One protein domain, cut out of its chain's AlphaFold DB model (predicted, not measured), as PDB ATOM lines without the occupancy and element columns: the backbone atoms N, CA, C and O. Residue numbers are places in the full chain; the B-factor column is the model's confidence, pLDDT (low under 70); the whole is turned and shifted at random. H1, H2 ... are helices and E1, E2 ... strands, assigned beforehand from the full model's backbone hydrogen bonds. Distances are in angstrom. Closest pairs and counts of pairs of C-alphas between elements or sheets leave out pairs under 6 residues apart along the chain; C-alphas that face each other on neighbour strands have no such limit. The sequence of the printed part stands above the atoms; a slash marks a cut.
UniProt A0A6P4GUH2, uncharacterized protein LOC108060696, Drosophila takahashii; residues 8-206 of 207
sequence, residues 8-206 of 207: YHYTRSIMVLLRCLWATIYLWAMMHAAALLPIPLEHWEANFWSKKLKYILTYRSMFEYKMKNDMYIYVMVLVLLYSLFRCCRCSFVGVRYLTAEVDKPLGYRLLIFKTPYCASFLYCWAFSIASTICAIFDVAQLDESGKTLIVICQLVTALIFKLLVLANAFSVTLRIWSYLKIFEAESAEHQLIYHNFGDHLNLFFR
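AT A GLANCE: This is residues 8 to 206 of the 207 residues of the protein "uncharacterized protein LOC108060696" of Drosophila takahashii (UniProt A0A6P4GUH2). The model is a long rod: the helical hairpin of H3 and H4 runs along much of its length, and H1, which packs on it with its last residues, 30 to 35, is followed with no residue between by a ribbon of two strands, E1 and E2, whose tip, residues 46 to 51, sticks out. Towards the other end of the rod, H2 packs on H1 and H3, and the short H5 packs on H1 and H4. The printed part has 199 residues, with five named helices and two named strands in the order H1, E1, E2, H2, H3, H4, H5; the sheet, E1 - E2, is antiparallel, and the class is mostly helix. The whole is loose, with a radius of gyration of the C-alphas of 23.0 A and spans of 85 by 32 by 25 A.

HOW THE PARTS SIT: E1, residues 36 to 47, and E2, residues 50 to 61, form an antiparallel hairpin at 160 degrees; N 37 and O 60 are 2.7 A apart and N 54 and O 43 are 2.9 A apart, within hydrogen-bond range. The closest C-alphas of E1 and H3, residues 108 to 142, are those of Leu 37 and Ser 128, 5.5 A apart. H3 touches H4, residues 148 to 188, at a shallow tilt of 13 degrees, opposite ways, closest at the C-alphas of Ile 136 and Ile 152, 6.5 A. H1, residues 8 to 35, forms with H3 and H4 a bundle, three helices that touch one another. With residues 31 to 35 alone H1 touches H3, closest at the C-alphas of Ala 34 and Trp 125, 4.6 A. H2, residues 67 to 87, touches H3 at a steep tilt of 43 degrees, closest at the C-alphas of Leu 80 and Lys 114, 5.5 A. H5, residues 197 to 205, touches H1 at a shallow tilt of 29 degrees, closest at the C-alphas of Val 16 and Gly 198, 4.4 A. H3 and H5 are apart. Helix packing is mostly crossed, with 2 of 7 pairs at a shallow tilt. Each O i to N i+4 pair is within hydrogen-bond range in H1, H2, H4 and H5, and 25 of 31 in H3.

IN THESE COORDINATES: E1 spans 33.1 A and E2 34.1 A from first to last C-alpha. H1 begins at C-alpha 8 (126.539, 55.369, -31.804) and measures 40.8 A. H2 measures 30.1 A. H3, 51.8 A, has a kink of 30 degrees near residue 115. H4, 60.4 A, begins at C-alpha 148 (83.723, 63.302, 9.723). H5, 12.0 A, ends at C-alpha 205 (116.624, 55.882, -9.682).

THE WHOLE: The two C-alphas farthest apart, those of Trp 49 and Thr 99, are 85.6 A apart. The printed part has no cut. The link from H2 to H3, residues 88 to 107, is long. Mean pLDDT of the printed part is 78.2; 51 residues are under 70, among them 45 to 55, 89 to 110 and 186 to 195.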
ATOM      1  N   TYR A   8     126.443  55.870 -33.185       65.88
ATOM      2  CA  TYR A   8     126.539  55.369 -31.804       65.88
ATOM      3  C   TYR A   8     126.747  56.463 -30.735       65.88
ATOM      4  O   TYR A   8     126.114  56.425 -29.681       65.88
ATOM      5  N   HIS A   9     127.584  57.470 -31.007       65.94
ATOM      6  CA  HIS A   9     127.854  58.561 -30.060       65.94
ATOM      7  C   HIS A   9     126.640  59.464 -29.819       65.94
ATOM      8  O   HIS A   9     126.374  59.836 -28.672       65.94
ATOM      9  N   TYR A  10     125.878  59.780 -30.869       73.56
ATOM     10  CA  TYR A  10     124.679  60.607 -30.759       73.56
ATOM     11  C   TYR A  10     123.579  59.869 -29.999       73.56
ATOM     12  O   TYR A  10     123.057  60.400 -29.023       73.56
ATOM     13  N   THR A  11     123.294  58.614 -30.357       76.50
ATOM     14  CA  THR A  11     122.259  57.815 -29.681       76.50
ATOM     15  C   THR A  11     122.574  57.614 -28.197       76.50
ATOM     16  O   THR A  11     121.690  57.723 -27.348       76.50
ATOM     17  N   ARG A  12     123.847  57.378 -27.856       73.62
ATOM     18  CA  ARG A  12     124.296  57.182 -26.471       73.62
ATOM     19  C   ARG A  12     124.237  58.475 -25.652       73.62
ATOM     20  O   ARG A  12     123.790  58.442 -24.509       73.62
ATOM     21  N   SER A  13     124.599  59.612 -26.247       76.81
ATOM     22  CA  SER A  13     124.471  60.929 -25.605       76.81
ATOM     23  C   SER A  13     123.006  61.302 -25.366       76.81
ATOM     24  O   SER A  13     122.656  61.728 -24.268       76.81
ATOM     25  N   ILE A  14     122.135  61.068 -26.354       82.88
ATOM     26  CA  ILE A  14     120.686  61.284 -26.234       82.88
ATOM     27  C   ILE A  14     120.107  60.418 -25.110       82.88
ATOM     28  O   ILE A  14     119.343  60.918 -24.289       82.88
ATOM     29  N   MET A  15     120.506  59.147 -25.014       82.00
ATOM     30  CA  MET A  15     120.043  58.250 -23.950       82.00
ATOM     31  C   MET A  15     120.466  58.734 -22.554       82.00
ATOM     32  O   MET A  15     119.664  58.698 -21.624       82.00
ATOM     33  N   VAL A  16     121.700  59.223 -22.398       80.81
ATOM     34  CA  VAL A  16     122.175  59.774 -21.118       80.81
ATOM     35  C   VAL A  16     121.439  61.065 -20.765       80.81
ATOM     36  O   VAL A  16     121.001  61.206 -19.627       80.81
ATOM     37  N   LEU A  17     121.228  61.967 -21.729       85.81
ATOM     38  CA  LEU A  17     120.431  63.181 -21.521       85.81
ATOM     39  C   LEU A  17     118.997  62.851 -21.105       85.81
ATOM     40  O   LEU A  17     118.490  63.441 -20.154       85.81
ATOM     41  N   LEU A  18     118.368  61.876 -21.762       87.31
ATOM     42  CA  LEU A  18     117.022  61.432 -21.425       87.31
ATOM     43  C   LEU A  18     116.961  60.902 -19.986       87.31
ATOM     44  O   LEU A  18     116.083  61.301 -19.228       87.31
ATOM     45  N   ARG A  19     117.924  60.074 -19.568       85.50
ATOM     46  CA  ARG A  19     117.987  59.567 -18.186       85.50
ATOM     47  C   ARG A  19     118.285  60.660 -17.159       85.50
ATOM     48  O   ARG A  19     117.722  60.632 -16.068       85.50
ATOM     49  N   CYS A  20     119.100  61.658 -17.501       86.62
ATOM     50  CA  CYS A  20     119.289  62.844 -16.663       86.62
ATOM     51  C   CYS A  20     117.986  63.638 -16.505       86.62
ATOM     52  O   CYS A  20     117.659  64.051 -15.392       86.62
ATOM     53  N   LEU A  21     117.228  63.832 -17.588       89.88
ATOM     54  CA  LEU A  21     115.925  64.502 -17.548       89.88
ATOM     55  C   LEU A  21     114.939  63.730 -16.670       89.88
ATOM     56  O   LEU A  21     114.319  64.318 -15.789       89.88
ATOM     57  N   TRP A  22     114.858  62.412 -16.837       91.38
ATOM     58  CA  TRP A  22     114.023  61.548 -16.008       91.38
ATOM     59  C   TRP A  22     114.397  61.592 -14.524       91.38
ATOM     60  O   TRP A  22     113.518  61.762 -13.680       91.38
ATOM     61  N   ALA A  23     115.688  61.516 -14.193       89.31
ATOM     62  CA  ALA A  23     116.160  61.653 -12.816       89.31
ATOM     63  C   ALA A  23     115.840  63.043 -12.237       89.31
ATOM     64  O   ALA A  23     115.459  63.163 -11.074       89.31
ATOM     65  N   THR A  24     115.938  64.088 -13.064       91.00
ATOM     66  CA  THR A  24     115.589  65.463 -12.679       91.00
ATOM     67  C   THR A  24     114.102  65.584 -12.356       91.00
ATOM     68  O   THR A  24     113.748  66.092 -11.294       91.00
ATOM     69  N   ILE A  25     113.236  65.071 -13.234       92.25
ATOM     70  CA  ILE A  25     111.779  65.061 -13.045       92.25
ATOM     71  C   ILE A  25     111.408  64.241 -11.808       92.25
ATOM     72  O   ILE A  25     110.579  64.681 -11.018       92.25
ATOM     73  N   TYR A  26     112.044  63.084 -11.606       91.69
ATOM     74  CA  TYR A  26     111.827  62.242 -10.432       91.69
ATOM     75  C   TYR A  26     112.137  62.995  -9.131       91.69
ATOM     76  O   TYR A  26     111.294  63.058  -8.237       91.69
ATOM     77  N   LEU A  27     113.320  63.607  -9.024       91.38
ATOM     78  CA  LEU A  27     113.720  64.359  -7.831       91.38
ATOM     79  C   LEU A  27     112.817  65.579  -7.609       91.38
ATOM     80  O   LEU A  27     112.328  65.808  -6.504       91.38
ATOM     81  N   TRP A  28     112.514  66.317  -8.675       92.94
ATOM     82  CA  TRP A  28     111.574  67.432  -8.620       92.94
ATOM     83  C   TRP A  28     110.199  66.987  -8.089       92.94
ATOM     84  O   TRP A  28     109.701  67.546  -7.109       92.94
ATOM     85  N   ALA A  29     109.627  65.918  -8.647       91.44
ATOM     86  CA  ALA A  29     108.337  65.380  -8.223       91.44
ATOM     87  C   ALA A  29     108.355  64.905  -6.762       91.44
ATOM     88  O   ALA A  29     107.402  65.156  -6.029       91.44
ATOM     89  N   MET A  30     109.445  64.276  -6.309       92.81
ATOM     90  CA  MET A  30     109.602  63.846  -4.915       92.81
ATOM     91  C   MET A  30     109.604  65.028  -3.939       92.81
ATOM     92  O   MET A  30     108.976  64.948  -2.881       92.81
ATOM     93  N   MET A  31     110.254  66.141  -4.294       92.75
ATOM     94  CA  MET A  31     110.250  67.357  -3.478       92.75
ATOM     95  C   MET A  31     108.843  67.968  -3.378       92.75
ATOM     96  O   MET A  31     108.379  68.286  -2.281       92.75
ATOM     97  N   HIS A  32     108.116  68.069  -4.495       91.25
ATOM     98  CA  HIS A  32     106.731  68.558  -4.486       91.25
ATOM     99  C   HIS A  32     105.779  67.612  -3.744       91.25
ATOM    100  O   HIS A  32     104.921  68.066  -2.986       91.25
ATOM    101  N   ALA A  33     105.964  66.297  -3.889       90.12
ATOM    102  CA  ALA A  33     105.200  65.301  -3.150       90.12
ATOM    103  C   ALA A  33     105.425  65.422  -1.636       90.12
ATOM    104  O   ALA A  33     104.472  65.279  -0.871       90.12
ATOM    105  N   ALA A  34     106.641  65.751  -1.185       91.81
ATOM    106  CA  ALA A  34     106.922  66.047   0.221       91.81
ATOM    107  C   ALA A  34     106.256  67.351   0.691       91.81
ATOM    108  O   ALA A  34     105.683  67.381   1.778       91.81
ATOM    109  N   ALA A  35     106.243  68.387  -0.148       89.12
ATOM    110  CA  ALA A  35     105.717  69.716   0.169       89.12
ATOM    111  C   ALA A  35     104.182  69.871   0.090       89.12
ATOM    112  O   ALA A  35     103.655  70.917   0.472       89.12
ATOM    113  N   LEU A  36     103.450  68.870  -0.410       89.44
ATOM    114  CA  LEU A  36     101.985  68.914  -0.526       89.44
ATOM    115  C   LEU A  36     101.294  68.887   0.853       89.44
ATOM    116  O   LEU A  36     101.432  67.921   1.594       89.44
ATOM    117  N   LEU A  37     100.506  69.892   1.195       86.75
ATOM    118  CA  LEU A  37      99.758  69.997   2.446       86.75
ATOM    119  C   LEU A  37      98.264  69.778   2.193       86.75
ATOM    120  O   LEU A  37      97.669  70.551   1.440       86.75
ATOM    121  N   PRO A  38      97.628  68.773   2.808       82.31
ATOM    122  CA  PRO A  38      96.178  68.724   2.887       82.31
ATOM    123  C   PRO A  38      95.698  69.683   3.988       82.31
ATOM    124  O   PRO A  38      96.141  69.608   5.131       82.31
ATOM    125  N   ILE A  39      94.803  70.596   3.627       82.50
ATOM    126  CA  ILE A  39      94.216  71.605   4.504       82.50
ATOM    127  C   ILE A  39      92.703  71.355   4.549       82.50
ATOM    128  O   ILE A  39      92.047  71.452   3.501       82.50
ATOM    129  N   PRO A  40      92.130  71.023   5.720       76.19
ATOM    130  CA  PRO A  40      90.687  70.976   5.888       76.19
ATOM    131  C   PRO A  40      90.151  72.412   5.911       76.19
ATOM    132  O   PRO A  40      90.556  73.222   6.739       76.19
ATOM    133  N   LEU A  41      89.265  72.752   4.977       77.12
ATOM    134  CA  LEU A  41      88.562  74.033   4.965       77.12
ATOM    135  C   LEU A  41      87.164  73.859   5.538       77.12
ATOM    136  O   LEU A  41      86.419  72.969   5.122       77.12
ATOM    137  N   GLU A  42      86.810  74.753   6.452       75.12
ATOM    138  CA  GLU A  42      85.455  74.885   6.965       75.12
ATOM    139  C   GLU A  42      84.520  75.408   5.871       75.12
ATOM    140  O   GLU A  42      84.734  76.464   5.274       75.12
ATOM    141  N   HIS A  43      83.452  74.667   5.619       74.56
ATOM    142  CA  HIS A  43      82.375  75.042   4.726       74.56
ATOM    143  C   HIS A  43      81.053  74.992   5.487       74.56
ATOM    144  O   HIS A  43      80.568  73.930   5.880       74.56
ATOM    145  N   TRP A  44      80.466  76.164   5.710       71.62
ATOM    146  CA  TRP A  44      79.174  76.294   6.369       71.62
ATOM    147  C   TRP A  44      78.060  76.157   5.336       71.62
ATOM    148  O   TRP A  44      77.803  77.078   4.562       71.62
ATOM    149  N   GLU A  45      77.365  75.021   5.339       69.00
ATOM    150  CA  GLU A  45      76.133  74.882   4.568       69.00
ATOM    151  C   GLU A  45      74.954  75.389   5.401       69.00
ATOM    152  O   GLU A  45      74.579  74.806   6.426       69.00
ATOM    153  N   ALA A  46      74.363  76.496   4.952       62.81
ATOM    154  CA  ALA A  46      73.113  77.005   5.491       62.81
ATOM    155  C   ALA A  46      71.942  76.385   4.718       62.81
ATOM    156  O   ALA A  46      71.651  76.777   3.591       62.81
ATOM    157  N   ASN A  47      71.254  75.428   5.338       65.56
ATOM    158  CA  ASN A  47      69.919  75.031   4.904       65.56
ATOM    159  C   ASN A  47      68.878  75.924   5.584       65.56
ATOM    160  O   ASN A  47      69.135  76.483   6.650       65.56
ATOM    161  N   PHE A  48      67.678  75.986   5.001       66.88
ATOM    162  CA  PHE A  48      66.555  76.828   5.447       66.88
ATOM    163  C   PHE A  48      66.227  76.730   6.958       66.88
ATOM    164  O   PHE A  48      65.655  77.661   7.508       66.88
ATOM    165  N   TRP A  49      66.615  75.632   7.630       63.44
ATOM    166  CA  TRP A  49      66.350  75.363   9.054       63.44
ATOM    167  C   TRP A  49      67.571  74.913   9.879       63.44
ATOM    168  O   TRP A  49      67.440  74.651  11.070       63.44
ATOM    169  N   SER A  50      68.766  74.794   9.288       66.00
ATOM    170  CA  SER A  50      69.961  74.344  10.021       66.00
ATOM    171  C   SER A  50      71.241  74.867   9.386       66.00
ATOM    172  O   SER A  50      71.416  74.740   8.172       66.00
ATOM    173  N   LYS A  51      72.179  75.335  10.208       63.94
ATOM    174  CA  LYS A  51      73.571  75.531   9.796       63.94
ATOM    175  C   LYS A  51      74.348  74.271  10.156       63.94
ATOM    176  O   LYS A  51      74.356  73.887  11.320       63.94
ATOM    177  N   LYS A  52      74.958  73.615   9.170       61.69
ATOM    178  CA  LYS A  52      75.869  72.488   9.408       61.69
ATOM    179  C   LYS A  52      77.266  72.878   8.961       61.69
ATOM    180  O   LYS A  52      77.449  73.312   7.822       61.69
ATOM    181  N   LEU A  53      78.230  72.708   9.855       62.31
ATOM    182  CA  LEU A  53      79.640  72.772   9.509       62.31
ATOM    183  C   LEU A  53      80.006  71.504   8.725       62.31
ATOM    184  O   LEU A  53      79.620  70.398   9.103       62.31
ATOM    185  N   LYS A  54      80.705  71.664   7.604       66.50
ATOM    186  CA  LYS A  54      81.308  70.576   6.831       66.50
ATOM    187  C   LYS A  54      82.761  70.912   6.559       66.50
ATOM    188  O   LYS A  54      83.061  72.041   6.197       66.50
ATOM    189  N   TYR A  55      83.644  69.927   6.636       65.94
ATOM    190  CA  TYR A  55      85.027  70.091   6.201       65.94
ATOM    191  C   TYR A  55      85.212  69.577   4.771       65.94
ATOM    192  O   TYR A  55      84.792  68.468   4.439       65.94
ATOM    193  N   ILE A  56      85.846  70.385   3.919       74.81
ATOM    194  CA  ILE A  56      86.268  69.999   2.566       74.81
ATOM    195  C   ILE A  56      87.794  69.982   2.537       74.81
ATOM    196  O   ILE A  56      88.442  70.951   2.928       74.81
ATOM    197  N   LEU A  57      88.382  68.883   2.064       73.69
ATOM    198  CA  LEU A  57      89.831  68.760   1.969       73.69
ATOM    199  C   LEU A  57      90.349  69.479   0.720       73.69
ATOM    200  O   LEU A  57      89.942  69.171  -0.400       73.69
ATOM    201  N   THR A  58      91.283  70.405   0.906       80.88
ATOM    202  CA  THR A  58      92.006  71.057  -0.192       80.88
ATOM    203  C   THR A  58      93.491  70.756  -0.101       80.88
ATOM    204  O   THR A  58      94.019  70.543   0.983       80.88
ATOM    205  N   TYR A  59      94.179  70.717  -1.238       79.69
ATOM    206  CA  TYR A  59      95.617  70.473  -1.278       79.69
ATOM    207  C   TYR A  59      96.338  71.754  -1.672       79.69
ATOM    208  O   TYR A  59      96.052  72.341  -2.715       79.69
ATOM    209  N   ARG A  60      97.291  72.179  -0.846       83.81
ATOM    210  CA  ARG A  60      98.135  73.348  -1.098       83.81
ATOM    211  C   ARG A  60      99.598  72.936  -1.062       83.81
ATOM    212  O   ARG A  60     100.013  72.187  -0.193       83.81
ATOM    213  N   SER A  61     100.406  73.419  -1.993       83.19
ATOM    214  CA  SER A  61     101.860  73.235  -1.934       83.19
ATOM    215  C   SER A  61     102.485  74.274  -0.992       83.19
ATOM    216  O   SER A  61     102.076  75.435  -1.018       83.19
ATOM    217  N   MET A  62     103.488  73.889  -0.188       80.00
ATOM    218  CA  MET A  62     104.314  74.858   0.563       80.00
ATOM    219  C   MET A  62     105.059  75.813  -0.362       80.00
ATOM    220  O   MET A  62     105.245  76.987  -0.044       80.00
ATOM    221  N   PHE A  63     105.476  75.310  -1.522       79.00
ATOM    222  CA  PHE A  63     105.924  76.168  -2.596       79.00
ATOM    223  C   PHE A  63     104.669  76.820  -3.158       79.00
ATOM    224  O   PHE A  63     103.952  76.214  -3.955       79.00
ATOM    225  N   GLU A  64     104.373  78.046  -2.724       70.69
ATOM    226  CA  GLU A  64     103.562  78.937  -3.548       70.69
ATOM    227  C   GLU A  64     104.153  78.868  -4.956       70.69
ATOM    228  O   GLU A  64     105.382  78.940  -5.055       70.69
ATOM    229  N   TYR A  65     103.317  78.664  -5.987       64.75
ATOM    230  CA  TYR A  65     103.690  78.484  -7.404       64.75
ATOM    231  C   TYR A  65     104.374  79.737  -7.980       64.75
ATOM    232  O   TYR A  65     103.909  80.402  -8.903       64.75
ATOM    233  N   LYS A  66     105.486  80.109  -7.364       77.00
ATOM    234  CA  LYS A  66     106.380  81.194  -7.686       77.00
ATOM    235  C   LYS A  66     107.547  80.526  -8.380       77.00
ATOM    236  O   LYS A  66     108.293  79.786  -7.745       77.00
ATOM    237  N   MET A  67     107.753  80.884  -9.644       80.31
ATOM    238  CA  MET A  67     108.885  80.460 -10.481       80.31
ATOM    239  C   MET A  67     110.239  80.442  -9.747       80.31
ATOM    240  O   MET A  67     111.093  79.608 -10.028       80.31
ATOM    241  N   LYS A  68     110.442  81.349  -8.779       85.94
ATOM    242  CA  LYS A  68     111.657  81.412  -7.953       85.94
ATOM    243  C   LYS A  68     111.894  80.135  -7.136       85.94
ATOM    244  O   LYS A  68     113.021  79.659  -7.094       85.94
ATOM    245  N   ASN A  69     110.856  79.587  -6.501       84.25
ATOM    246  CA  ASN A  69     110.973  78.387  -5.667       84.25
ATOM    247  C   ASN A  69     111.301  77.160  -6.519       84.25
ATOM    248  O   ASN A  69     112.214  76.408  -6.182       84.25
ATOM    249  N   ASP A  70     110.632  77.021  -7.664       86.88
ATOM    250  CA  ASP A  70     110.887  75.927  -8.604       86.88
ATOM    251  C   ASP A  70     112.312  75.995  -9.166       86.88
ATOM    252  O   ASP A  70     112.988  74.971  -9.270       86.88
ATOM    253  N   MET A  71     112.823  77.204  -9.435       88.81
ATOM    254  CA  MET A  71     114.221  77.406  -9.821       88.81
ATOM    255  C   MET A  71     115.206  76.964  -8.733       88.81
ATOM    256  O   MET A  71     116.192  76.301  -9.050       88.81
ATOM    257  N   TYR A  72     114.953  77.271  -7.455       89.12
ATOM    258  CA  TYR A  72     115.819  76.799  -6.368       89.12
ATOM    259  C   TYR A  72     115.844  75.271  -6.275       89.12
ATOM    260  O   TYR A  72     116.923  74.689  -6.150       89.12
ATOM    261  N   ILE A  73     114.683  74.618  -6.390       88.94
ATOM    262  CA  ILE A  73     114.590  73.151  -6.406       88.94
ATOM    263  C   ILE A  73     115.383  72.598  -7.593       88.94
ATOM    264  O   ILE A  73     116.193  71.689  -7.420       88.94
ATOM    265  N   TYR A  74     115.209  73.177  -8.781       90.62
ATOM    266  CA  TYR A  74     115.917  72.752  -9.985       90.62
ATOM    267  C   TYR A  74     117.439  72.875  -9.836       90.62
ATOM    268  O   TYR A  74     118.168  71.934 -10.144       90.62
ATOM    269  N   VAL A  75     117.929  73.988  -9.277       90.94
ATOM    270  CA  VAL A  75     119.358  74.180  -8.982       90.94
ATOM    271  C   VAL A  75     119.864  73.130  -7.991       90.94
ATOM    272  O   VAL A  75     120.916  72.539  -8.227       90.94
ATOM    273  N   MET A  76     119.119  72.831  -6.919       91.38
ATOM    274  CA  MET A  76     119.506  71.776  -5.971       91.38
ATOM    275  C   MET A  76     119.578  70.397  -6.636       91.38
ATOM    276  O   MET A  76     120.511  69.637  -6.373       91.38
ATOM    277  N   VAL A  77     118.628  70.081  -7.519       91.38
ATOM    278  CA  VAL A  77     118.609  68.822  -8.274       91.38
ATOM    279  C   VAL A  77     119.802  68.731  -9.226       91.38
ATOM    280  O   VAL A  77     120.481  67.704  -9.254       91.38
ATOM    281  N   LEU A  78     120.119  69.803  -9.955       90.50
ATOM    282  CA  LEU A  78     121.294  69.845 -10.827       90.50
ATOM    283  C   LEU A  78     122.598  69.674 -10.043       90.50
ATOM    284  O   LEU A  78     123.467  68.911 -10.462       90.50
ATOM    285  N   VAL A  79     122.728  70.336  -8.891       89.56
ATOM    286  CA  VAL A  79     123.892  70.199  -8.005       89.56
ATOM    287  C   VAL A  79     124.018  68.763  -7.486       89.56
ATOM    288  O   VAL A  79     125.119  68.207  -7.498       89.56
ATOM    289  N   LEU A  80     122.907  68.123  -7.104       88.50
ATOM    290  CA  LEU A  80     122.885  66.715  -6.705       88.50
ATOM    291  C   LEU A  80     123.358  65.810  -7.854       88.50
ATOM    292  O   LEU A  80     124.281  65.019  -7.663       88.50
ATOM    293  N   LEU A  81     122.777  65.943  -9.049       88.00
ATOM    294  CA  LEU A  81     123.148  65.136 -10.216       88.00
ATOM    295  C   LEU A  81     124.609  65.352 -10.615       88.00
ATOM    296  O   LEU A  81     125.312  64.387 -10.906       88.00
ATOM    297  N   TYR A  82     125.093  66.592 -10.560       85.56
ATOM    298  CA  TYR A  82     126.495  66.911 -10.802       85.56
ATOM    299  C   TYR A  82     127.416  66.276  -9.753       85.56
ATOM    300  O   TYR A  82     128.449  65.703 -10.103       85.56
ATOM    301  N   SER A  83     127.037  66.315  -8.470       83.25
ATOM    302  CA  SER A  83     127.803  65.659  -7.404       83.25
ATOM    303  C   SER A  83     127.877  64.143  -7.617       83.25
ATOM    304  O   SER A  83     128.965  63.575  -7.537       83.25
ATOM    305  N   LEU A  84     126.766  63.503  -8.006       83.19
ATOM    306  CA  LEU A  84     126.719  62.078  -8.336       83.19
ATOM    307  C   LEU A  84     127.580  61.757  -9.558       83.19
ATOM    308  O   LEU A  84     128.362  60.810  -9.510       83.19
ATOM    309  N   PHE A  85     127.499  62.567 -10.615       82.06
ATOM    310  CA  PHE A  85     128.336  62.427 -11.807       82.06
ATOM    311  C   PHE A  85     129.827  62.432 -11.450       82.06
ATOM    312  O   PHE A  85     130.581  61.561 -11.885       82.06
ATOM    313  N   ARG A  86     130.249  63.371 -10.594       77.06
ATOM    314  CA  ARG A  86     131.638  63.468 -10.126       77.06
ATOM    315  C   ARG A  86     132.032  62.314  -9.202       77.06
ATOM    316  O   ARG A  86     133.159  61.839  -9.305       77.06
ATOM    317  N   CYS A  87     131.135  61.849  -8.331       73.38
ATOM    318  CA  CYS A  87     131.397  60.723  -7.430       73.38
ATOM    319  C   CYS A  87     131.531  59.385  -8.168       73.38
ATOM    320  O   CYS A  87     132.339  58.562  -7.758       73.38
ATOM    321  N   CYS A  88     130.790  59.175  -9.260       70.56
ATOM    322  CA  CYS A  88     130.815  57.910  -9.999       70.56
ATOM    323  C   CYS A  88     131.989  57.795 -10.993       70.56
ATOM    324  O   CYS A  88     132.121  56.770 -11.651       70.56
ATOM    325  N   ARG A  89     132.833  58.836 -11.131       66.38
ATOM    326  CA  ARG A  89     133.958  58.899 -12.092       66.38
ATOM    327  C   ARG A  89     133.559  58.538 -13.541       66.38
ATOM    328  O   ARG A  89     134.387  58.079 -14.322       66.38
ATOM    329  N   CYS A  90     132.295  58.740 -13.917       66.56
ATOM    330  CA  CYS A  90     131.778  58.300 -15.211       66.56
ATOM    331  C   CYS A  90     132.146  59.259 -16.345       66.56
ATOM    332  O   CYS A  90     132.236  60.472 -16.164       66.56
ATOM    333  N   SER A  91     132.209  58.719 -17.563       64.81
ATOM    334  CA  SER A  91     132.099  59.515 -18.786       64.81
ATOM    335  C   SER A  91     130.630  59.678 -19.192       64.81
ATOM    336  O   SER A  91     129.808  58.777 -19.001       64.81
ATOM    337  N   PHE A  92     130.297  60.822 -19.793       61.88
ATOM    338  CA  PHE A  92     128.965  61.086 -20.350       61.88
ATOM    339  C   PHE A  92     128.617  60.160 -21.522       61.88
ATOM    340  O   PHE A  92     127.457  59.812 -21.700       61.88
ATOM    341  N   VAL A  93     129.605  59.745 -22.318       56.38
ATOM    342  CA  VAL A  93     129.388  58.961 -23.551       56.38
ATOM    343  C   VAL A  93     129.951  57.540 -23.425       56.38
ATOM    344  O   VAL A  93     129.689  56.690 -24.276       56.38
ATOM    345  N   GLY A  94     130.657  57.254 -22.327       53.75
ATOM    346  CA  GLY A  94     131.366  56.000 -22.097       53.75
ATOM    347  C   GLY A  94     132.581  55.863 -22.985       53.75
ATOM    348  O   GLY A  94     132.629  56.356 -24.112       53.75
ATOM    349  N   VAL A  95     133.583  55.174 -22.473       53.22
ATOM    350  CA  VAL A  95     134.876  55.084 -23.131       53.22
ATOM    351  C   VAL A  95     134.982  53.749 -23.859       53.22
ATOM    352  O   VAL A  95     134.838  52.698 -23.246       53.22
ATOM    353  N   ARG A  96     135.249  53.784 -25.171       48.00
ATOM    354  CA  ARG A  96     135.798  52.623 -25.895       48.00
ATOM    355  C   ARG A  96     137.331  52.700 -26.007       48.00
ATOM    356  O   ARG A  96     137.959  51.662 -26.129       48.00
ATOM    357  N   TYR A  97     137.913  53.906 -25.899       42.72
ATOM    358  CA  TYR A  97     139.355  54.173 -26.014       42.72
ATOM    359  C   TYR A  97     139.758  55.454 -25.253       42.72
ATOM    360  O   TYR A  97     139.821  56.529 -25.836       42.72
ATOM    361  N   LEU A  98     140.000  55.380 -23.948       43.59
ATOM    362  CA  LEU A  98     140.707  56.421 -23.200       43.59
ATOM    363  C   LEU A  98     141.567  55.681 -22.184       43.59
ATOM    364  O   LEU A  98     141.060  54.935 -21.347       43.59
ATOM    365  N   THR A  99     142.872  55.861 -22.350       42.19
ATOM    366  CA  THR A  99     143.927  55.598 -21.374       42.19
ATOM    367  C   THR A  99     143.427  55.825 -19.957       42.19
ATOM    368  O   THR A  99     142.845  56.880 -19.707       42.19
ATOM    369  N   ALA A 100     143.664  54.839 -19.083       42.72
ATOM    370  CA  ALA A 100     143.389  54.870 -17.651       42.72
ATOM    371  C   ALA A 100     143.564  56.293 -17.105       42.72
ATOM    372  O   ALA A 100     144.688  56.775 -16.956       42.72
ATOM    373  N   GLU A 101     142.451  57.008 -16.906       45.28
ATOM    374  CA  GLU A 101     142.525  58.316 -16.274       45.28
ATOM    375  C   GLU A 101     142.987  58.073 -14.840       45.28
ATOM    376  O   GLU A 101     142.311  57.397 -14.066       45.28
ATOM    377  N   VAL A 102     144.165  58.623 -14.552       46.59
ATOM    378  CA  VAL A 102     144.821  58.733 -13.249       46.59
ATOM    379  C   VAL A 102     143.793  58.831 -12.123       46.59
ATOM    380  O   VAL A 102     142.909  59.689 -12.167       46.59
ATOM    381  N   ASP A 103     143.952  57.961 -11.124       47.44
ATOM    382  CA  ASP A 103     143.172  57.887  -9.891       47.44
ATOM    383  C   ASP A 103     142.730  59.261  -9.375       47.44
ATOM    384  O   ASP A 103     143.468  59.979  -8.700       47.44
ATOM    385  N   LYS A 104     141.489  59.651  -9.685       54.41
ATOM    386  CA  LYS A 104     140.872  60.850  -9.108       54.41
ATOM    387  C   LYS A 104     140.279  60.455  -7.760       54.41
ATOM    388  O   LYS A 104     139.211  59.850  -7.778       54.41
ATOM    389  N   PRO A 105     140.892  60.772  -6.604       55.75
ATOM    390  CA  PRO A 105     140.408  60.316  -5.302       55.75
ATOM    391  C   PRO A 105     138.909  60.592  -5.148       55.75
ATOM    392  O   PRO A 105     138.421  61.643  -5.572       55.75
ATOM    393  N   LEU A 106     138.173  59.624  -4.587       57.41
ATOM    394  CA  LEU A 106     136.738  59.764  -4.331       57.41
ATOM    395  C   LEU A 106     136.518  61.045  -3.531       57.41
ATOM    396  O   LEU A 106     136.929  61.166  -2.376       57.41
ATOM    397  N   GLY A 107     135.906  62.034  -4.177       60.47
ATOM    398  CA  GLY A 107     135.648  63.328  -3.574       60.47
ATOM    399  C   GLY A 107     134.519  63.214  -2.563       60.47
ATOM    400  O   GLY A 107     133.434  63.719  -2.816       60.47
ATOM    401  N   TYR A 108     134.755  62.588  -1.408       63.47
ATOM    402  CA  TYR A 108     133.784  62.495  -0.313       63.47
ATOM    403  C   TYR A 108     133.274  63.869   0.131       63.47
ATOM    404  O   TYR A 108     132.131  64.012   0.549       63.47
ATOM    405  N   ARG A 109     134.092  64.912  -0.048       65.19
ATOM    406  CA  ARG A 109     133.687  66.307   0.160       65.19
ATOM    407  C   ARG A 109     132.523  66.729  -0.744       65.19
ATOM    408  O   ARG A 109     131.727  67.564  -0.338       65.19
ATOM    409  N   LEU A 110     132.374  66.133  -1.931       69.69
ATOM    410  CA  LEU A 110     131.266  66.418  -2.847       69.69
ATOM    411  C   LEU A 110     129.938  65.813  -2.373       69.69
ATOM    412  O   LEU A 110     128.887  66.336  -2.733       69.69
ATOM    413  N   LEU A 111     129.954  64.787  -1.511       70.06
ATOM    414  CA  LEU A 111     128.728  64.267  -0.890       70.06
ATOM    415  C   LEU A 111     128.061  65.305   0.016       70.06
ATOM    416  O   LEU A 111     126.860  65.203   0.237       70.06
ATOM    417  N   ILE A 112     128.785  66.324   0.495       78.81
ATOM    418  CA  ILE A 112     128.205  67.435   1.267       78.81
ATOM    419  C   ILE A 112     127.161  68.193   0.431       78.81
ATOM    420  O   ILE A 112     126.172  68.678   0.975       78.81
ATOM    421  N   PHE A 113     127.305  68.224  -0.899       80.25
ATOM    422  CA  PHE A 113     126.346  68.884  -1.787       80.25
ATOM    423  C   PHE A 113     125.003  68.150  -1.913       80.25
ATOM    424  O   PHE A 113     124.044  68.745  -2.401       80.25
ATOM    425  N   LYS A 114     124.877  66.908  -1.416       82.25
ATOM    426  CA  LYS A 114     123.575  66.221  -1.311       82.25
ATOM    427  C   LYS A 114     122.749  66.697  -0.115       82.25
ATOM    428  O   LYS A 114     121.520  66.664  -0.153       82.25
ATOM    429  N   THR A 115     123.428  67.154   0.937       84.44
ATOM    430  CA  THR A 115     122.828  67.603   2.194       84.44
ATOM    431  C   THR A 115     121.734  68.655   2.007       84.44
ATOM    432  O   THR A 115     120.670  68.446   2.582       84.44
ATOM    433  N   PRO A 116     121.893  69.734   1.206       88.75
ATOM    434  CA  PRO A 116     120.837  70.737   1.051       88.75
ATOM    435  C   PRO A 116     119.538  70.162   0.476       88.75
ATOM    436  O   PRO A 116     118.459  70.503   0.959       88.75
ATOM    437  N   TYR A 117     119.626  69.250  -0.497       90.38
ATOM    438  CA  TYR A 117     118.445  68.610  -1.075       90.38
ATOM    439  C   TYR A 117     117.756  67.693  -0.054       90.38
ATOM    440  O   TYR A 117     116.554  67.814   0.177       90.38
ATOM    441  N   CYS A 118     118.517  66.816   0.612       90.12
ATOM    442  CA  CYS A 118     117.972  65.910   1.626       90.12
ATOM    443  C   CYS A 118     117.381  66.666   2.825       90.12
ATOM    444  O   CYS A 118     116.307  66.309   3.300       90.12
ATOM    445  N   ALA A 119     118.052  67.720   3.297       91.81
ATOM    446  CA  ALA A 119     117.578  68.548   4.400       91.81
ATOM    447  C   ALA A 119     116.276  69.272   4.035       91.81
ATOM    448  O   ALA A 119     115.325  69.236   4.812       91.81
ATOM    449  N   SER A 120     116.202  69.857   2.834       92.56
ATOM    450  CA  SER A 120     114.984  70.518   2.345       92.56
ATOM    451  C   SER A 120     113.826  69.528   2.216       92.56
ATOM    452  O   SER A 120     112.722  69.811   2.671       92.56
ATOM    453  N   PHE A 121     114.087  68.333   1.677       93.38
ATOM    454  CA  PHE A 121     113.088  67.271   1.576       93.38
ATOM    455  C   PHE A 121     112.561  66.844   2.952       93.38
ATOM    456  O   PHE A 121     111.348  66.788   3.149       93.38
ATOM    457  N   LEU A 122     113.454  66.571   3.911       94.31
ATOM    458  CA  LEU A 122     113.073  66.168   5.268       94.31
ATOM    459  C   LEU A 122     112.292  67.268   5.986       94.31
ATOM    460  O   LEU A 122     111.307  66.967   6.652       94.31
ATOM    461  N   TYR A 123     112.693  68.528   5.816       93.69
ATOM    462  CA  TYR A 123     111.976  69.672   6.367       93.69
ATOM    463  C   TYR A 123     110.555  69.776   5.798       93.69
ATOM    464  O   TYR A 123     109.590  69.802   6.561       93.69
ATOM    465  N   CYS A 124     110.406  69.762   4.467       92.81
ATOM    466  CA  CYS A 124     109.099  69.808   3.810       92.81
ATOM    467  C   CYS A 124     108.218  68.621   4.212       92.81
ATOM    468  O   CYS A 124     107.037  68.792   4.504       92.81
ATOM    469  N   TRP A 125     108.788  67.420   4.268       94.81
ATOM    470  CA  TRP A 125     108.066  66.224   4.685       94.81
ATOM    471  C   TRP A 125     107.617  66.301   6.151       94.81
ATOM    472  O   TRP A 125     106.446  66.057   6.438       94.81
ATOM    473  N   ALA A 126     108.510  66.688   7.067       93.25
ATOM    474  CA  ALA A 126     108.215  66.764   8.497       93.25
ATOM    475  C   ALA A 126     107.149  67.821   8.794       93.25
ATOM    476  O   ALA A 126     106.191  67.545   9.515       93.25
ATOM    477  N   PHE A 127     107.268  69.003   8.183       93.06
ATOM    478  CA  PHE A 127     106.258  70.050   8.304       93.06
ATOM    479  C   PHE A 127     104.916  69.597   7.717       93.06
ATOM    480  O   PHE A 127     103.863  69.839   8.304       93.06
ATOM    481  N   SER A 128     104.940  68.891   6.581       91.81
ATOM    482  CA  SER A 128     103.728  68.372   5.955       91.81
ATOM    483  C   SER A 128     103.010  67.365   6.846       91.81
ATOM    484  O   SER A 128     101.793  67.460   7.000       91.81
ATOM    485  N   ILE A 129     103.760  66.460   7.480       92.94
ATOM    486  CA  ILE A 129     103.196  65.494   8.420       92.94
ATOM    487  C   ILE A 129     102.652  66.172   9.673       92.94
ATOM    488  O   ILE A 129     101.523  65.889  10.074       92.94
ATOM    489  N   ALA A 130     103.411  67.089  10.271       91.31
ATOM    490  CA  ALA A 130     102.946  67.835  11.434       91.31
ATOM    491  C   ALA A 130     101.611  68.541  11.137       91.31
ATOM    492  O   ALA A 130     100.650  68.376  11.882       91.31
ATOM    493  N   SER A 131     101.511  69.213   9.985       88.81
ATOM    494  CA  SER A 131     100.272  69.859   9.546       88.81
ATOM    495  C   SER A 131      99.126  68.868   9.325       88.81
ATOM    496  O   SER A 131      98.006  69.169   9.728       88.81
ATOM    497  N   THR A 132      99.364  67.698   8.713       88.44
ATOM    498  CA  THR A 132      98.320  66.661   8.576       88.44
ATOM    499  C   THR A 132      97.826  66.145   9.921       88.44
ATOM    500  O   THR A 132      96.636  65.895  10.068       88.44
ATOM    501  N   ILE A 133      98.720  65.969  10.896       89.19
ATOM    502  CA  ILE A 133      98.363  65.470  12.226       89.19
ATOM    503  C   ILE A 133      97.522  66.515  12.963       89.19
ATOM    504  O   ILE A 133      96.464  66.168  13.479       89.19
ATOM    505  N   CYS A 134      97.938  67.787  12.950       88.75
ATOM    506  CA  CYS A 134      97.138  68.892  13.487       88.75
ATOM    507  C   CYS A 134      95.751  68.945  12.834       88.75
ATOM    508  O   CYS A 134      94.755  68.935  13.542       88.75
ATOM    509  N   ALA A 135      95.679  68.853  11.500       84.31
ATOM    510  CA  ALA A 135      94.412  68.824  10.772       84.31
ATOM    511  C   ALA A 135      93.489  67.665  11.194       84.31
ATOM    512  O   ALA A 135      92.275  67.837  11.249       84.31
ATOM    513  N   ILE A 136      94.041  66.485  11.498       86.12
ATOM    514  CA  ILE A 136      93.255  65.354  12.015       86.12
ATOM    515  C   ILE A 136      92.705  65.673  13.406       86.12
ATOM    516  O   ILE A 136      91.534  65.397  13.657       86.12
ATOM    517  N   PHE A 137      93.521  66.244  14.296       85.81
ATOM    518  CA  PHE A 137      93.072  66.634  15.633       85.81
ATOM    519  C   PHE A 137      91.986  67.713  15.581       85.81
ATOM    520  O   PHE A 137      90.973  67.564  16.260       85.81
ATOM    521  N   ASP A 138      92.153  68.728  14.733       82.69
ATOM    522  CA  ASP A 138      91.183  69.812  14.567       82.69
ATOM    523  C   ASP A 138      89.831  69.268  14.075       82.69
ATOM    524  O   ASP A 138      88.789  69.527  14.679       82.69
ATOM    525  N   VAL A 139      89.841  68.426  13.033       81.19
ATOM    526  CA  VAL A 139      88.619  67.799  12.499       81.19
ATOM    527  C   VAL A 139      87.981  66.845  13.516       81.19
ATOM    528  O   VAL A 139      86.759  66.780  13.603       81.19
ATOM    529  N   ALA A 140      88.779  66.120  14.306       81.44
ATOM    530  CA  ALA A 140      88.266  65.192  15.314       81.44
ATOM    531  C   ALA A 140      87.631  65.895  16.527       81.44
ATOM    532  O   ALA A 140      86.743  65.319  17.151       81.44
ATOM    533  N   GLN A 141      88.083  67.105  16.879       79.06
ATOM    534  CA  GLN A 141      87.552  67.862  18.019       79.06
ATOM    535  C   GLN A 141      86.346  68.739  17.665       79.06
ATOM    536  O   GLN A 141      85.505  68.971  18.530       79.06
ATOM    537  N   LEU A 142      86.264  69.244  16.428       70.12
ATOM    538  CA  LEU A 142      85.303  70.287  16.041       70.12
ATOM    539  C   LEU A 142      84.112  69.795  15.204       70.12
ATOM    540  O   LEU A 142      83.178  70.567  14.985       70.12
ATOM    541  N   ASP A 143      84.130  68.566  14.683       63.47
ATOM    542  CA  ASP A 143      83.097  68.102  13.750       63.47
ATOM    543  C   ASP A 143      81.999  67.275  14.446       63.47
ATOM    544  O   ASP A 143      82.225  66.167  14.927       63.47
ATOM    545  N   GLU A 144      80.775  67.807  14.456       63.44
ATOM    546  CA  GLU A 144      79.562  67.124  14.936       63.44
ATOM    547  C   GLU A 144      78.818  66.373  13.807       63.44
ATOM    548  O   GLU A 144      77.721  65.839  14.003       63.44
ATOM    549  N   SER A 145      79.355  66.359  12.580       58.75
ATOM    550  CA  SER A 145      78.653  65.819  11.414       58.75
ATOM    551  C   SER A 145      78.864  64.309  11.221       58.75
ATOM    552  O   SER A 145      79.944  63.765  11.386       58.75
ATOM    553  N   GLY A 146      77.859  63.584  10.720       61.59
ATOM    554  CA  GLY A 146      78.026  62.168  10.335       61.59
ATOM    555  C   GLY A 146      78.995  61.914   9.160       61.59
ATOM    556  O   GLY A 146      79.130  60.773   8.725       61.59
ATOM    557  N   LYS A 147      79.641  62.953   8.600       65.94
ATOM    558  CA  LYS A 147      80.591  62.857   7.473       65.94
ATOM    559  C   LYS A 147      82.062  62.978   7.895       65.94
ATOM    560  O   LYS A 147      82.929  62.793   7.038       65.94
ATOM    561  N   THR A 148      82.356  63.185   9.179       74.19
ATOM    562  CA  THR A 148      83.723  63.302   9.723       74.19
ATOM    563  C   THR A 148      84.602  62.108   9.367       74.19
ATOM    564  O   THR A 148      85.758  62.267   8.980       74.19
ATOM    565  N   LEU A 149      84.034  60.896   9.397       77.19
ATOM    566  CA  LEU A 149      84.749  59.656   9.076       77.19
ATOM    567  C   LEU A 149      85.330  59.648   7.655       77.19
ATOM    568  O   LEU A 149      86.410  59.100   7.438       77.19
ATOM    569  N   ILE A 150      84.651  60.276   6.690       82.00
ATOM    570  CA  ILE A 150      85.125  60.348   5.301       82.00
ATOM    571  C   ILE A 150      86.351  61.263   5.216       82.00
ATOM    572  O   ILE A 150      87.343  60.901   4.584       82.00
ATOM    573  N   VAL A 151      86.312  62.419   5.886       81.06
ATOM    574  CA  VAL A 151      87.417  63.390   5.903       81.06
ATOM    575  C   VAL A 151      88.627  62.819   6.644       81.06
ATOM    576  O   VAL A 151      89.750  62.901   6.145       81.06
ATOM    577  N   ILE A 152      88.404  62.151   7.779       83.06
ATOM    578  CA  ILE A 152      89.458  61.441   8.514       83.06
ATOM    579  C   ILE A 152      90.088  60.358   7.630       83.06
ATOM    580  O   ILE A 152      91.311  60.281   7.544       83.06
ATOM    581  N   CYS A 153      89.290  59.558   6.916       85.69
ATOM    582  CA  CYS A 153      89.812  58.535   6.005       85.69
ATOM    583  C   CYS A 153      90.685  59.139   4.886       85.69
ATOM    584  O   CYS A 153      91.750  58.603   4.563       85.69
ATOM    585  N   GLN A 154      90.297  60.295   4.335       86.81
ATOM    586  CA  GLN A 154      91.112  61.018   3.352       86.81
ATOM    587  C   GLN A 154      92.433  61.526   3.951       86.81
ATOM    588  O   GLN A 154      93.481  61.377   3.323       86.81
ATOM    589  N   LEU A 155      92.415  62.061   5.175       87.31
ATOM    590  CA  LEU A 155      93.623  62.503   5.884       87.31
ATOM    591  C   LEU A 155      94.557  61.333   6.234       87.31
ATOM    592  O   LEU A 155      95.770  61.442   6.061       87.31
ATOM    593  N   VAL A 156      94.007  60.187   6.644       89.12
ATOM    594  CA  VAL A 156      94.774  58.947   6.860       89.12
ATOM    595  C   VAL A 156      95.398  58.465   5.551       89.12
ATOM    596  O   VAL A 156      96.573  58.108   5.520       89.12
ATOM    597  N   THR A 157      94.656  58.519   4.443       89.00
ATOM    598  CA  THR A 157      95.194  58.182   3.116       89.00
ATOM    599  C   THR A 157      96.336  59.127   2.727       89.00
ATOM    600  O   THR A 157      97.366  58.677   2.221       89.00
ATOM    601  N   ALA A 158      96.208  60.425   3.022       88.75
ATOM    602  CA  ALA A 158      97.275  61.399   2.813       88.75
ATOM    603  C   ALA A 158      98.514  61.096   3.678       88.75
ATOM    604  O   ALA A 158      99.634  61.169   3.173       88.75
ATOM    605  N   LEU A 159      98.342  60.684   4.939       90.69
ATOM    606  CA  LEU A 159      99.443  60.233   5.800       90.69
ATOM    607  C   LEU A 159     100.154  58.996   5.234       90.69
ATOM    608  O   LEU A 159     101.383  58.975   5.164       90.69
ATOM    609  N   ILE A 160      99.404  57.988   4.778       93.06
ATOM    610  CA  ILE A 160      99.973  56.786   4.147       93.06
ATOM    611  C   ILE A 160     100.781  57.174   2.904       93.06
ATOM    612  O   ILE A 160     101.914  56.721   2.736       93.06
ATOM    613  N   PHE A 161     100.251  58.066   2.065       92.19
ATOM    614  CA  PHE A 161     100.980  58.596   0.915       92.19
ATOM    615  C   PHE A 161     102.296  59.276   1.328       92.19
ATOM    616  O   PHE A 161     103.338  59.024   0.723       92.19
ATOM    617  N   LYS A 162     102.300  60.079   2.400       91.81
ATOM    618  CA  LYS A 162     103.524  60.717   2.915       91.81
ATOM    619  C   LYS A 162     104.549  59.710   3.423       91.81
ATOM    620  O   LYS A 162     105.746  59.902   3.196       91.81
ATOM    621  N   LEU A 163     104.108  58.633   4.070       92.44
ATOM    622  CA  LEU A 163     104.987  57.540   4.482       92.44
ATOM    623  C   LEU A 163     105.600  56.826   3.271       92.44
ATOM    624  O   LEU A 163     106.800  56.558   3.272       92.44
ATOM    625  N   LEU A 164     104.819  56.593   2.210       94.00
ATOM    626  CA  LEU A 164     105.319  56.023   0.953       94.00
ATOM    627  C   LEU A 164     106.371  56.923   0.292       94.00
ATOM    628  O   LEU A 164     107.399  56.429  -0.173       94.00
ATOM    629  N   VAL A 165     106.156  58.241   0.290       93.75
ATOM    630  CA  VAL A 165     107.127  59.220  -0.226       93.75
ATOM    631  C   VAL A 165     108.441  59.158   0.564       93.75
ATOM    632  O   VAL A 165     109.511  59.105  -0.045       93.75
ATOM    633  N   LEU A 166     108.391  59.089   1.901       93.62
ATOM    634  CA  LEU A 166     109.599  58.922   2.719       93.62
ATOM    635  C   LEU A 166     110.295  57.589   2.436       93.62
ATOM    636  O   LEU A 166     111.505  57.567   2.222       93.62
ATOM    637  N   ALA A 167     109.542  56.488   2.417       93.25
ATOM    638  CA  ALA A 167     110.083  55.156   2.178       93.25
ATOM    639  C   ALA A 167     110.788  55.072   0.815       93.25
ATOM    640  O   ALA A 167     111.883  54.517   0.716       93.25
ATOM    641  N   ASN A 168     110.206  55.684  -0.220       93.62
ATOM    642  CA  ASN A 168     110.813  55.765  -1.546       93.62
ATOM    643  C   ASN A 168     112.109  56.593  -1.527       93.62
ATOM    644  O   ASN A 168     113.148  56.124  -1.995       93.62
ATOM    645  N   ALA A 169     112.088  57.786  -0.922       90.38
ATOM    646  CA  ALA A 169     113.276  58.635  -0.806       90.38
ATOM    647  C   ALA A 169     114.409  57.950  -0.022       90.38
ATOM    648  O   ALA A 169     115.579  58.022  -0.410       90.38
ATOM    649  N   PHE A 170     114.067  57.241   1.054       90.75
ATOM    650  CA  PHE A 170     115.016  56.479   1.859       90.75
ATOM    651  C   PHE A 170     115.600  55.296   1.079       90.75
ATOM    652  O   PHE A 170     116.818  55.130   1.044       90.75
ATOM    653  N   SER A 171     114.758  54.529   0.376       91.19
ATOM    654  CA  SER A 171     115.182  53.416  -0.486       91.19
ATOM    655  C   SER A 171     116.168  53.871  -1.564       91.19
ATOM    656  O   SER A 171     117.222  53.257  -1.740       91.19
ATOM    657  N   VAL A 172     115.878  54.983  -2.246       88.94
ATOM    658  CA  VAL A 172     116.779  55.560  -3.255       88.94
ATOM    659  C   VAL A 172     118.085  56.043  -2.629       88.94
ATOM    660  O   VAL A 172     119.156  55.759  -3.160       88.94
ATOM    661  N   THR A 173     118.029  56.712  -1.476       88.06
ATOM    662  CA  THR A 173     119.234  57.197  -0.786       88.06
ATOM    663  C   THR A 173     120.145  56.046  -0.362       88.06
ATOM    664  O   THR A 173     121.355  56.106  -0.593       88.06
ATOM    665  N   LEU A 174     119.576  54.978   0.209       87.69
ATOM    666  CA  LEU A 174     120.319  53.770   0.566       87.69
ATOM    667  C   LEU A 174     120.917  53.090  -0.662       87.69
ATOM    668  O   LEU A 174     122.070  52.676  -0.616       87.69
ATOM    669  N   ARG A 175     120.168  53.016  -1.765       87.81
ATOM    670  CA  ARG A 175     120.649  52.417  -3.013       87.81
ATOM    671  C   ARG A 175     121.820  53.194  -3.610       87.81
ATOM    672  O   ARG A 175     122.820  52.604  -4.007       87.81
ATOM    673  N   ILE A 176     121.719  54.521  -3.657       86.12
ATOM    674  CA  ILE A 176     122.821  55.384  -4.098       86.12
ATOM    675  C   ILE A 176     124.038  55.157  -3.200       86.12
ATOM    676  O   ILE A 176     125.146  54.973  -3.697       86.12
ATOM    677  N   TRP A 177     123.839  55.119  -1.881       85.12
ATOM    678  CA  TRP A 177     124.918  54.878  -0.929       85.12
ATOM    679  C   TRP A 177     125.585  53.511  -1.118       85.12
ATOM    680  O   TRP A 177     126.812  53.439  -1.152       85.12
ATOM    681  N   SER A 178     124.803  52.440  -1.285       84.06
ATOM    682  CA  SER A 178     125.336  51.092  -1.487       84.06
ATOM    683  C   SER A 178     126.144  50.994  -2.775       84.06
ATOM    684  O   SER A 178     127.239  50.447  -2.757       84.06
ATOM    685  N   TYR A 179     125.659  51.571  -3.878       83.06
ATOM    686  CA  TYR A 179     126.416  51.562  -5.130       83.06
ATOM    687  C   TYR A 179     127.674  52.424  -5.060       83.06
ATOM    688  O   TYR A 179     128.709  52.006  -5.559       83.06
ATOM    689  N   LEU A 180     127.631  53.584  -4.398       81.12
ATOM    690  CA  LEU A 180     128.839  54.383  -4.172       81.12
ATOM    691  C   LEU A 180     129.884  53.616  -3.348       81.12
ATOM    692  O   LEU A 180     131.072  53.719  -3.640       81.12
ATOM    693  N   LYS A 181     129.450  52.824  -2.360       81.06
ATOM    694  CA  LYS A 181     130.327  51.933  -1.584       81.06
ATOM    695  C   LYS A 181     130.896  50.785  -2.419       81.06
ATOM    696  O   LYS A 181     132.064  50.452  -2.257       81.06
ATOM    697  N   ILE A 182     130.102  50.212  -3.324       80.12
ATOM    698  CA  ILE A 182     130.572  49.190  -4.270       80.12
ATOM    699  C   ILE A 182     131.620  49.787  -5.216       80.12
ATOM    700  O   ILE A 182     132.700  49.224  -5.341       80.12
ATOM    701  N   PHE A 183     131.366  50.965  -5.794       75.38
ATOM    702  CA  PHE A 183     132.336  51.635  -6.668       75.38
ATOM    703  C   PHE A 183     133.622  52.026  -5.936       75.38
ATOM    704  O   PHE A 183     134.693  52.028  -6.533       75.38
ATOM    705  N   GLU A 184     133.543  52.338  -4.641       73.69
ATOM    706  CA  GLU A 184     134.726  52.539  -3.806       73.69
ATOM    707  C   GLU A 184     135.545  51.251  -3.659       73.69
ATOM    708  O   GLU A 184     136.758  51.287  -3.871       73.69
ATOM    709  N   ALA A 185     134.902  50.121  -3.358       72.06
ATOM    710  CA  ALA A 185     135.577  48.829  -3.253       72.06
ATOM    711  C   ALA A 185     136.196  48.390  -4.594       72.06
ATOM    712  O   ALA A 185     137.364  48.016  -4.632       72.06
ATOM    713  N   GLU A 186     135.460  48.523  -5.702       68.44
ATOM    714  CA  GLU A 186     135.944  48.204  -7.054       68.44
ATOM    715  C   GLU A 186     137.096  49.121  -7.496       68.44
ATOM    716  O   GLU A 186     138.007  48.688  -8.205       68.44
ATOM    717  N   SER A 187     137.109  50.384  -7.044       61.03
ATOM    718  CA  SER A 187     138.197  51.317  -7.356       61.03
ATOM    719  C   SER A 187     139.536  50.918  -6.731       61.03
ATOM    720  O   SER A 187     140.579  51.214  -7.309       61.03
ATOM    721  N   ALA A 188     139.526  50.203  -5.600       59.50
ATOM    722  CA  ALA A 188     140.748  49.689  -4.985       59.50
ATOM    723  C   ALA A 188     141.417  48.596  -5.845       59.50
ATOM    724  O   ALA A 188     142.635  48.429  -5.796       59.50
ATOM    725  N   GLU A 189     140.643  47.900  -6.683       58.66
ATOM    726  CA  GLU A 189     141.111  46.798  -7.531       58.66
ATOM    727  C   GLU A 189     141.506  47.225  -8.961       58.66
ATOM    728  O   GLU A 189     141.787  46.369  -9.797       58.66
ATOM    729  N   HIS A 190     141.569  48.531  -9.267       54.59
ATOM    730  CA  HIS A 190     141.934  49.064 -10.597       54.59
ATOM    731  C   HIS A 190     141.049  48.561 -11.761       54.59
ATOM    732  O   HIS A 190     141.474  48.546 -12.921       54.59
ATOM    733  N   GLN A 191     139.800  48.169 -11.492       50.62
ATOM    734  CA  GLN A 191     138.888  47.752 -12.556       50.62
ATOM    735  C   GLN A 191     138.410  48.963 -13.375       50.62
ATOM    736  O   GLN A 191     137.945  49.974 -12.846       50.62
ATOM    737  N   LEU A 192     138.532  48.868 -14.703       53.19
ATOM    738  CA  LEU A 192     138.068  49.896 -15.636       53.19
ATOM    739  C   LEU A 192     136.530  49.952 -15.623       53.19
ATOM    740  O   LEU A 192     135.862  49.027 -16.082       53.19
ATOM    741  N   ILE A 193     135.959  51.053 -15.131       55.69
ATOM    742  CA  ILE A 193     134.507  51.279 -15.129       55.69
ATOM    743  C   ILE A 193     134.053  51.629 -16.557       55.69
ATOM    744  O   ILE A 193     134.230  52.749 -17.033       55.69
ATOM    745  N   TYR A 194     133.450  50.664 -17.259       55.50
ATOM    746  CA  TYR A 194     132.975  50.821 -18.648       55.50
ATOM    747  C   TYR A 194     131.574  51.455 -18.782       55.50
ATOM    748  O   TYR A 194     131.081  51.643 -19.901       55.50
ATOM    749  N   HIS A 195     130.896  51.737 -17.670       63.28
ATOM    750  CA  HIS A 195     129.491  52.155 -17.664       63.28
ATOM    751  C   HIS A 195     129.315  53.668 -17.857       63.28
ATOM    752  O   HIS A 195     130.127  54.486 -17.421       63.28
ATOM    753  N   ASN A 196     128.231  54.048 -18.538       71.19
ATOM    754  CA  ASN A 196     127.870  55.454 -18.708       71.19
ATOM    755  C   ASN A 196     127.181  55.997 -17.474       71.19
ATOM    756  O   ASN A 196     126.438  55.277 -16.811       71.19
ATOM    757  N   PHE A 197     127.262  57.313 -17.273       74.56
ATOM    758  CA  PHE A 197     126.494  57.970 -16.215       74.56
ATOM    759  C   PHE A 197     124.989  57.663 -16.279       74.56
ATOM    760  O   PHE A 197     124.367  57.423 -15.250       74.56
ATOM    761  N   GLY A 198     124.407  57.581 -17.479       72.81
ATOM    762  CA  GLY A 198     123.008  57.180 -17.637       72.81
ATOM    763  C   GLY A 198     122.711  55.768 -17.115       72.81
ATOM    764  O   GLY A 198     121.625  55.533 -16.600       72.81
ATOM    765  N   ASP A 199     123.636  54.814 -17.224       76.31
ATOM    766  CA  ASP A 199     123.453  53.458 -16.677       76.31
ATOM    767  C   ASP A 199     123.463  53.485 -15.149       76.31
ATOM    768  O   ASP A 199     122.595  52.885 -14.517       76.31
ATOM    769  N   HIS A 200     124.341  54.294 -14.556       79.56
ATOM    770  CA  HIS A 200     124.342  54.537 -13.116       79.56
ATOM    771  C   HIS A 200     123.067  55.240 -12.637       79.56
ATOM    772  O   HIS A 200     122.503  54.840 -11.622       79.56
ATOM    773  N   LEU A 201     122.549  56.224 -13.379       78.88
ATOM    774  CA  LEU A 201     121.273  56.866 -13.048       78.88
ATOM    775  C   LEU A 201     120.106  55.875 -13.059       78.88
ATOM    776  O   LEU A 201     119.284  55.915 -12.146       78.88
ATOM    777  N   ASN A 202     120.064  54.955 -14.026       82.06
ATOM    778  CA  ASN A 202     119.052  53.902 -14.038       82.06
ATOM    779  C   ASN A 202     119.228  52.943 -12.845       82.06
ATOM    780  O   ASN A 202     118.255  52.558 -12.207       82.06
ATOM    781  N   LEU A 203     120.460  52.610 -12.450       79.62
ATOM    782  CA  LEU A 203     120.698  51.815 -11.237       79.62
ATOM    783  C   LEU A 203     120.225  52.542  -9.968       79.62
ATOM    784  O   LEU A 203     119.598  51.933  -9.099       79.62
ATOM    785  N   PHE A 204     120.470  53.847  -9.862       80.62
ATOM    786  CA  PHE A 204     120.096  54.651  -8.699       80.62
ATOM    787  C   PHE A 204     118.589  54.871  -8.607       80.62
ATOM    788  O   PHE A 204     117.969  54.552  -7.590       80.62
ATOM    789  N   PHE A 205     117.991  55.375  -9.680       79.12
ATOM    790  CA  PHE A 205     116.624  55.882  -9.682       79.12
ATOM    791  C   PHE A 205     115.620  54.928 -10.350       79.12
ATOM    792  O   PHE A 205     114.424  55.106 -10.145       79.12
ATOM    793  N   ARG A 206     116.077  53.875 -11.051       77.06
ATOM    794  CA  ARG A 206     115.253  52.960 -11.878       77.06
ATOM    795  C   ARG A 206     114.406  53.715 -12.907       77.06
ATOM    796  O   ARG A 206     113.190  53.536 -12.953       77.06
TER     797      ARG A 206